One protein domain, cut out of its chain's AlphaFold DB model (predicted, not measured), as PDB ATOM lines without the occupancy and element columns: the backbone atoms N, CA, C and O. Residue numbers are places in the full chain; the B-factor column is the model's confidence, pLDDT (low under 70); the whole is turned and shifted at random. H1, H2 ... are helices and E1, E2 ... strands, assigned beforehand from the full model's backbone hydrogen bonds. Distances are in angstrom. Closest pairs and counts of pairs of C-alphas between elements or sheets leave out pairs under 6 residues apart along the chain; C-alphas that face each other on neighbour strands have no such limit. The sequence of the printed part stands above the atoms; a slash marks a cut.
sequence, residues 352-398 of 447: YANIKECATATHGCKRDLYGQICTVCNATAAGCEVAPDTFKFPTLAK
ATOM      1  N   TYR A 352     198.960 218.458 220.534       96.69
ATOM      2  CA  TYR A 352     199.320 219.811 220.108       96.69
ATOM      3  C   TYR A 352     200.285 220.520 221.069       96.69
ATOM      4  O   TYR A 352     200.934 221.479 220.672       96.69
ATOM      5  N   ALA A 353     200.382 220.078 222.328       95.88
ATOM      6  CA  ALA A 353     201.282 220.679 223.304       95.88
ATOM      7  C   ALA A 353     202.741 220.253 223.111       95.88
ATOM      8  O   ALA A 353     203.612 220.964 223.592       95.88
ATOM      9  N   ASN A 354     202.991 219.129 222.427       95.94
ATOM     10  CA  ASN A 354     204.331 218.562 222.245       95.94
ATOM     11  C   ASN A 354     204.784 218.536 220.778       95.94
ATOM     12  O   ASN A 354     205.982 218.476 220.523       95.94
ATOM     13  N   ILE A 355     203.851 218.588 219.817       93.75
ATOM     14  CA  ILE A 355     204.149 218.411 218.391       93.75
ATOM     15  C   ILE A 355     203.523 219.533 217.573       93.75
ATOM     16  O   ILE A 355     202.305 219.742 217.590       93.75
ATOM     17  N   LYS A 356     204.366 220.208 216.789       93.81
ATOM     18  CA  LYS A 356     203.985 221.311 215.905       93.81
ATOM     19  C   LYS A 356     202.926 220.910 214.880       93.81
ATOM     20  O   LYS A 356     201.936 221.621 214.738       93.81
ATOM     21  N   GLU A 357     203.086 219.761 214.221       95.06
ATOM     22  CA  GLU A 357     202.115 219.255 213.238       95.06
ATOM     23  C   GLU A 357     200.710 219.132 213.848       95.06
ATOM     24  O   GLU A 357     199.734 219.646 213.298       95.06
ATOM     25  N   CYS A 358     200.616 218.570 215.058       96.75
ATOM     26  CA  CYS A 358     199.361 218.435 215.794       96.75
ATOM     27  C   CYS A 358     198.755 219.763 216.250       96.75
ATOM     28  O   CYS A 358     197.536 219.854 216.396       96.75
ATOM     29  N   ALA A 359     199.573 220.796 216.456       96.06
ATOM     30  CA  ALA A 359     199.084 222.137 216.759       96.06
ATOM     31  C   ALA A 359     198.416 222.823 215.559       96.06
ATOM     32  O   ALA A 359     197.661 223.774 215.744       96.06
ATOM     33  N   THR A 360     198.674 222.337 214.343       95.44
ATOM     34  CA  THR A 360     198.133 222.890 213.091       95.44
ATOM     35  C   THR A 360     197.179 221.947 212.353       95.44
ATOM     36  O   THR A 360     196.616 222.327 211.328       95.44
ATOM     37  N   ALA A 361     196.984 220.725 212.850       96.75
ATOM     38  CA  ALA A 361     196.166 219.710 212.198       96.75
ATOM     39  C   ALA A 361     194.671 220.077 212.208       96.75
ATOM     40  O   ALA A 361     194.075 220.268 213.268       96.75
ATOM     41  N   THR A 362     194.036 220.074 211.030       97.06
ATOM     42  CA  THR A 362     192.616 220.436 210.838       97.06
ATOM     43  C   THR A 362     191.653 219.625 211.703       97.06
ATOM     44  O   THR A 362     190.681 220.162 212.227       97.06
ATOM     45  N   HIS A 363     191.910 218.326 211.852       97.44
ATOM     46  CA  HIS A 363     191.100 217.433 212.684       97.44
ATOM     47  C   HIS A 363     191.778 217.102 214.014       97.44
ATOM     48  O   HIS A 363     191.301 216.236 214.740       97.44
ATOM     49  N   GLY A 364     192.880 217.781 214.337       97.44
ATOM     50  CA  GLY A 364     193.656 217.523 215.537       97.44
ATOM     51  C   GLY A 364     194.433 216.211 215.488       97.44
ATOM     52  O   GLY A 364     194.604 215.581 214.441       97.44
ATOM     53  N   CYS A 365     194.904 215.802 216.659       97.69
ATOM     54  CA  CYS A 365     195.640 214.560 216.864       97.69
ATOM     55  C   CYS A 365     195.073 213.788 218.049       97.69
ATOM     56  O   CYS A 365     194.424 214.363 218.924       97.69
ATOM     57  N   LYS A 366     195.376 212.493 218.112       96.50
ATOM     58  CA  LYS A 366     194.999 211.617 219.225       96.50
ATOM     59  C   LYS A 366     196.187 210.813 219.740       96.50
ATOM     60  O   LYS A 366     197.141 210.590 219.001       96.50
ATOM     61  N   ARG A 367     196.072 210.332 220.979       94.75
ATOM     62  CA  ARG A 367     196.890 209.245 221.535       94.75
ATOM     63  C   ARG A 367     196.027 208.004 221.694       94.75
ATOM     64  O   ARG A 367     194.850 208.108 222.041       94.75
ATOM     65  N   ASP A 368     196.615 206.843 221.466       92.06
ATOM     66  CA  ASP A 368     196.011 205.548 221.746       92.06
ATOM     67  C   ASP A 368     197.081 204.494 222.077       92.06
ATOM     68  O   ASP A 368     198.283 204.770 222.073       92.06
ATOM     69  N   LEU A 369     196.612 203.286 222.414       93.50
ATOM     70  CA  LEU A 369     197.427 202.105 222.729       93.50
ATOM     71  C   LEU A 369     198.407 202.320 223.898       93.50
ATOM     72  O   LEU A 369     198.418 203.350 224.556       93.50
ATOM     73  N   TYR A 370     199.229 201.325 224.214       95.25
ATOM     74  CA  TYR A 370     200.210 201.441 225.300       95.25
ATOM     75  C   TYR A 370     201.375 202.383 224.976       95.25
ATOM     76  O   TYR A 370     201.919 203.014 225.878       95.25
ATOM     77  N   GLY A 371     201.722 202.514 223.691       93.00
ATOM     78  CA  GLY A 371     202.790 203.402 223.230       93.00
ATOM     79  C   GLY A 371     202.418 204.884 223.244       93.00
ATOM     80  O   GLY A 371     203.303 205.716 223.127       93.00
ATOM     81  N   GLN A 372     201.134 205.238 223.380       95.00
ATOM     82  CA  GLN A 372     200.679 206.625 223.545       95.00
ATOM     83  C   GLN A 372     201.190 207.598 222.473       95.00
ATOM     84  O   GLN A 372     201.271 208.795 222.722       95.00
ATOM     85  N   ILE A 373     201.502 207.113 221.271       93.56
ATOM     86  CA  ILE A 373     202.035 207.933 220.180       93.56
ATOM     87  C   ILE A 373     200.955 208.888 219.680       93.56
ATOM     88  O   ILE A 373     199.812 208.495 219.436       93.56
ATOM     89  N   CYS A 374     201.329 210.146 219.477       95.44
ATOM     90  CA  CYS A 374     200.468 211.093 218.791       95.44
ATOM     91  C   CYS A 374     200.315 210.774 217.307       95.44
ATOM     92  O   CYS A 374     201.290 210.718 216.563       95.44
ATOM     93  N   THR A 375     199.067 210.642 216.870       94.31
ATOM     94  CA  THR A 375     198.714 210.397 215.470       94.31
ATOM     95  C   THR A 375     197.782 211.492 214.970       94.31
ATOM     96  O   THR A 375     196.776 211.796 215.620       94.31
ATOM     97  N   VAL A 376     198.098 212.068 213.807       96.25
ATOM     98  CA  VAL A 376     197.241 213.042 213.118       96.25
ATOM     99  C   VAL A 376     195.937 212.376 212.696       96.25
ATOM    100  O   VAL A 376     195.924 211.282 212.131       96.25
ATOM    101  N   CYS A 377     194.818 213.035 212.979       97.12
ATOM    102  CA  CYS A 377     193.513 212.538 212.586       97.12
ATOM    103  C   CYS A 377     193.173 212.949 211.150       97.12
ATOM    104  O   CYS A 377     193.282 214.112 210.773       97.12
ATOM    105  N   ASN A 378     192.679 211.993 210.360       95.94
ATOM    106  CA  ASN A 378     192.241 212.247 208.980       95.94
ATOM    107  C   ASN A 378     190.795 212.765 208.887       95.94
ATOM    108  O   ASN A 378     190.345 213.147 207.812       95.94
ATOM    109  N   ALA A 379     190.052 212.731 209.992       96.44
ATOM    110  CA  ALA A 379     188.689 213.232 210.111       96.44
ATOM    111  C   ALA A 379     188.382 213.515 211.585       96.44
ATOM    112  O   ALA A 379     189.037 212.974 212.479       96.44
ATOM    113  N   THR A 380     187.349 214.316 211.843       94.81
ATOM    114  CA  THR A 380     186.839 214.526 213.200       94.81
ATOM    115  C   THR A 380     186.317 213.206 213.768       94.81
ATOM    116  O   THR A 380     185.386 212.613 213.224       94.81
ATOM    117  N   ALA A 381     186.914 212.746 214.864       93.81
ATOM    118  CA  ALA A 381     186.557 211.499 215.532       93.81
ATOM    119  C   ALA A 381     186.806 211.592 217.044       93.81
ATOM    120  O   ALA A 381     187.434 212.530 217.534       93.81
ATOM    121  N   ALA A 382     186.312 210.608 217.797       91.56
ATOM    122  CA  ALA A 382     186.540 210.540 219.238       91.56
ATOM    123  C   ALA A 382     188.045 210.498 219.563       91.56
ATOM    124  O   ALA A 382     188.793 209.716 218.977       91.56
ATOM    125  N   GLY A 383     188.474 211.345 220.503       91.31
ATOM    126  CA  GLY A 383     189.873 211.468 220.924       91.31
ATOM    127  C   GLY A 383     190.758 212.330 220.015       91.31
ATOM    128  O   GLY A 383     191.899 212.586 220.385       91.31
ATOM    129  N   CYS A 384     190.253 212.793 218.866       96.50
ATOM    130  CA  CYS A 384     190.959 213.723 217.986       96.50
ATOM    131  C   CYS A 384     190.807 215.158 218.496       96.50
ATOM    132  O   CYS A 384     189.747 215.770 218.367       96.50
ATOM    133  N   GLU A 385     191.867 215.674 219.108       96.62
ATOM    134  CA  GLU A 385     191.869 216.942 219.834       96.62
ATOM    135  C   GLU A 385     192.556 218.021 218.998       96.62
ATOM    136  O   GLU A 385     193.747 217.919 218.684       96.62
ATOM    137  N   VAL A 386     191.797 219.057 218.640       97.44
ATOM    138  CA  VAL A 386     192.296 220.232 217.914       97.44
ATOM    139  C   VAL A 386     192.906 221.214 218.913       97.44
ATOM    140  O   VAL A 386     192.397 221.387 220.024       97.44
ATOM    141  N   ALA A 387     194.005 221.863 218.531       97.38
ATOM    142  CA  ALA A 387     194.573 222.938 219.332       97.38
ATOM    143  C   ALA A 387     193.572 224.103 219.462       97.38
ATOM    144  O   ALA A 387     192.983 224.503 218.458       97.38
ATOM    145  N   PRO A 388     193.381 224.684 220.660       97.12
ATOM    146  CA  PRO A 388     192.600 225.911 220.798       97.12
ATOM    147  C   PRO A 388     193.193 227.037 219.942       97.12
ATOM    148  O   PRO A 388     194.414 227.155 219.858       97.12
ATOM    149  N   ASP A 389     192.361 227.931 219.397       95.12
ATOM    150  CA  ASP A 389     192.825 229.057 218.560       95.12
ATOM    151  C   ASP A 389     193.839 229.975 219.269       95.12
ATOM    152  O   ASP A 389     194.667 230.635 218.632       95.12
ATOM    153  N   THR A 390     193.785 230.004 220.605       95.50
ATOM    154  CA  THR A 390     194.690 230.757 221.482       95.50
ATOM    155  C   THR A 390     196.058 230.102 221.660       95.50
ATOM    156  O   THR A 390     196.989 230.762 222.121       95.50
ATOM    157  N   PHE A 391     196.208 228.823 221.314       95.94
ATOM    158  CA  PHE A 391     197.467 228.106 221.430       95.94
ATOM    159  C   PHE A 391     198.333 228.322 220.186       95.94
ATOM    160  O   PHE A 391     197.873 228.232 219.046       95.94
ATOM    161  N   LYS A 392     199.625 228.573 220.410       94.19
ATOM    162  CA  LYS A 392     200.655 228.578 219.372       94.19
ATOM    163  C   LYS A 392     201.809 227.716 219.845       94.19
ATOM    164  O   LYS A 392     202.345 227.948 220.927       94.19
ATOM    165  N   PHE A 393     202.176 226.733 219.028       94.94
ATOM    166  CA  PHE A 393     203.373 225.950 219.289       94.94
ATOM    167  C   PHE A 393     204.600 226.872 219.197       94.94
ATOM    168  O   PHE A 393     204.691 227.645 218.234       94.94
ATOM    169  N   PRO A 394     205.511 226.849 220.180       94.88
ATOM    170  CA  PRO A 394     206.660 227.740 220.182       94.88
ATOM    171  C   PRO A 394     207.626 227.407 219.043       94.88
ATOM    172  O   PRO A 394     207.751 226.264 218.608       94.88
ATOM    173  N   THR A 395     208.342 228.419 218.560       94.19
ATOM    174  CA  THR A 395     209.486 228.198 217.674       94.19
ATOM    175  C   THR A 395     210.671 227.738 218.512       94.19
ATOM    176  O   THR A 395     211.118 228.465 219.396       94.19
ATOM    177  N   LEU A 396     211.163 226.534 218.233       93.88
ATOM    178  CA  LEU A 396     212.299 225.937 218.927       93.88
ATOM    179  C   LEU A 396     213.584 226.161 218.124       93.88
ATOM    180  O   LEU A 396     213.567 226.135 216.892       93.88
ATOM    181  N   ALA A 397     214.691 226.395 218.825       92.88
ATOM    182  CA  ALA A 397     215.999 226.522 218.200       92.88
ATOM    183  C   ALA A 397     216.563 225.132 217.880       92.88
ATOM    184  O   ALA A 397     216.569 224.248 218.736       92.88
ATOM    185  N   LYS A 398     217.058 224.953 216.652       93.88
ATOM    186  CA  LYS A 398     217.830 223.763 216.280       93.88
ATOM    187  C   LYS A 398     219.178 223.757 216.995       93.88
ATOM    188  O   LYS A 398     219.731 224.818 217.299       93.88
TER     189      LYS A 398
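AT A GLANCE: This is residues 352 to 398 of the 447 residues of an uncharacterized protein of Phytophthora cactorum (UniProt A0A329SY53). There is little regular structure here: a small hairpin of two short strands, E1 and E2, with one short helix, H1, near its open end, and a long stretch without named elements, residues 377 to 398, that loops back past E1 and H1 and runs out to Lys 398. The 47 printed residues hold H1, E1, E2 in that order; the sheet E1 - E2 is antiparallel, and the class is mixed, with 11 residues in named elements. The whole is only just compact, close to loose, with a radius of gyration of the C-alphas of 11.0 A and spans of 31 by 24 by 14 A.

HOW THE PARTS SIT: E1, residues 365 to 367, and E2, residues 374 to 376, form an antiparallel hairpin at 147 degrees; N 366 and O 375 are within hydrogen-bond range at 2.9 A. The closest C-alphas of E1 and H1, residues 356 to 360, are those of Cys 365 and Cys 358, 5.5 A apart. Those of E2 and H1 are Val 376 and Cys 358, 6.4 A apart. In H1 every O i to N i+4 pair is within hydrogen-bond range.

IN THESE COORDINATES: E1 is 7.2 A long and begins at C-alpha 365 (195.640, 214.560, 216.864). E2 is 6.8 A long and ends at C-alpha 376 (197.241, 213.042, 213.118). H1 is 6.7 A long.

THE WHOLE: The C-alphas of Ala 382 and Lys 398 are the farthest apart, 34.1 A. The printed part has no cut, and no printed residue is under 70 in pLDDT.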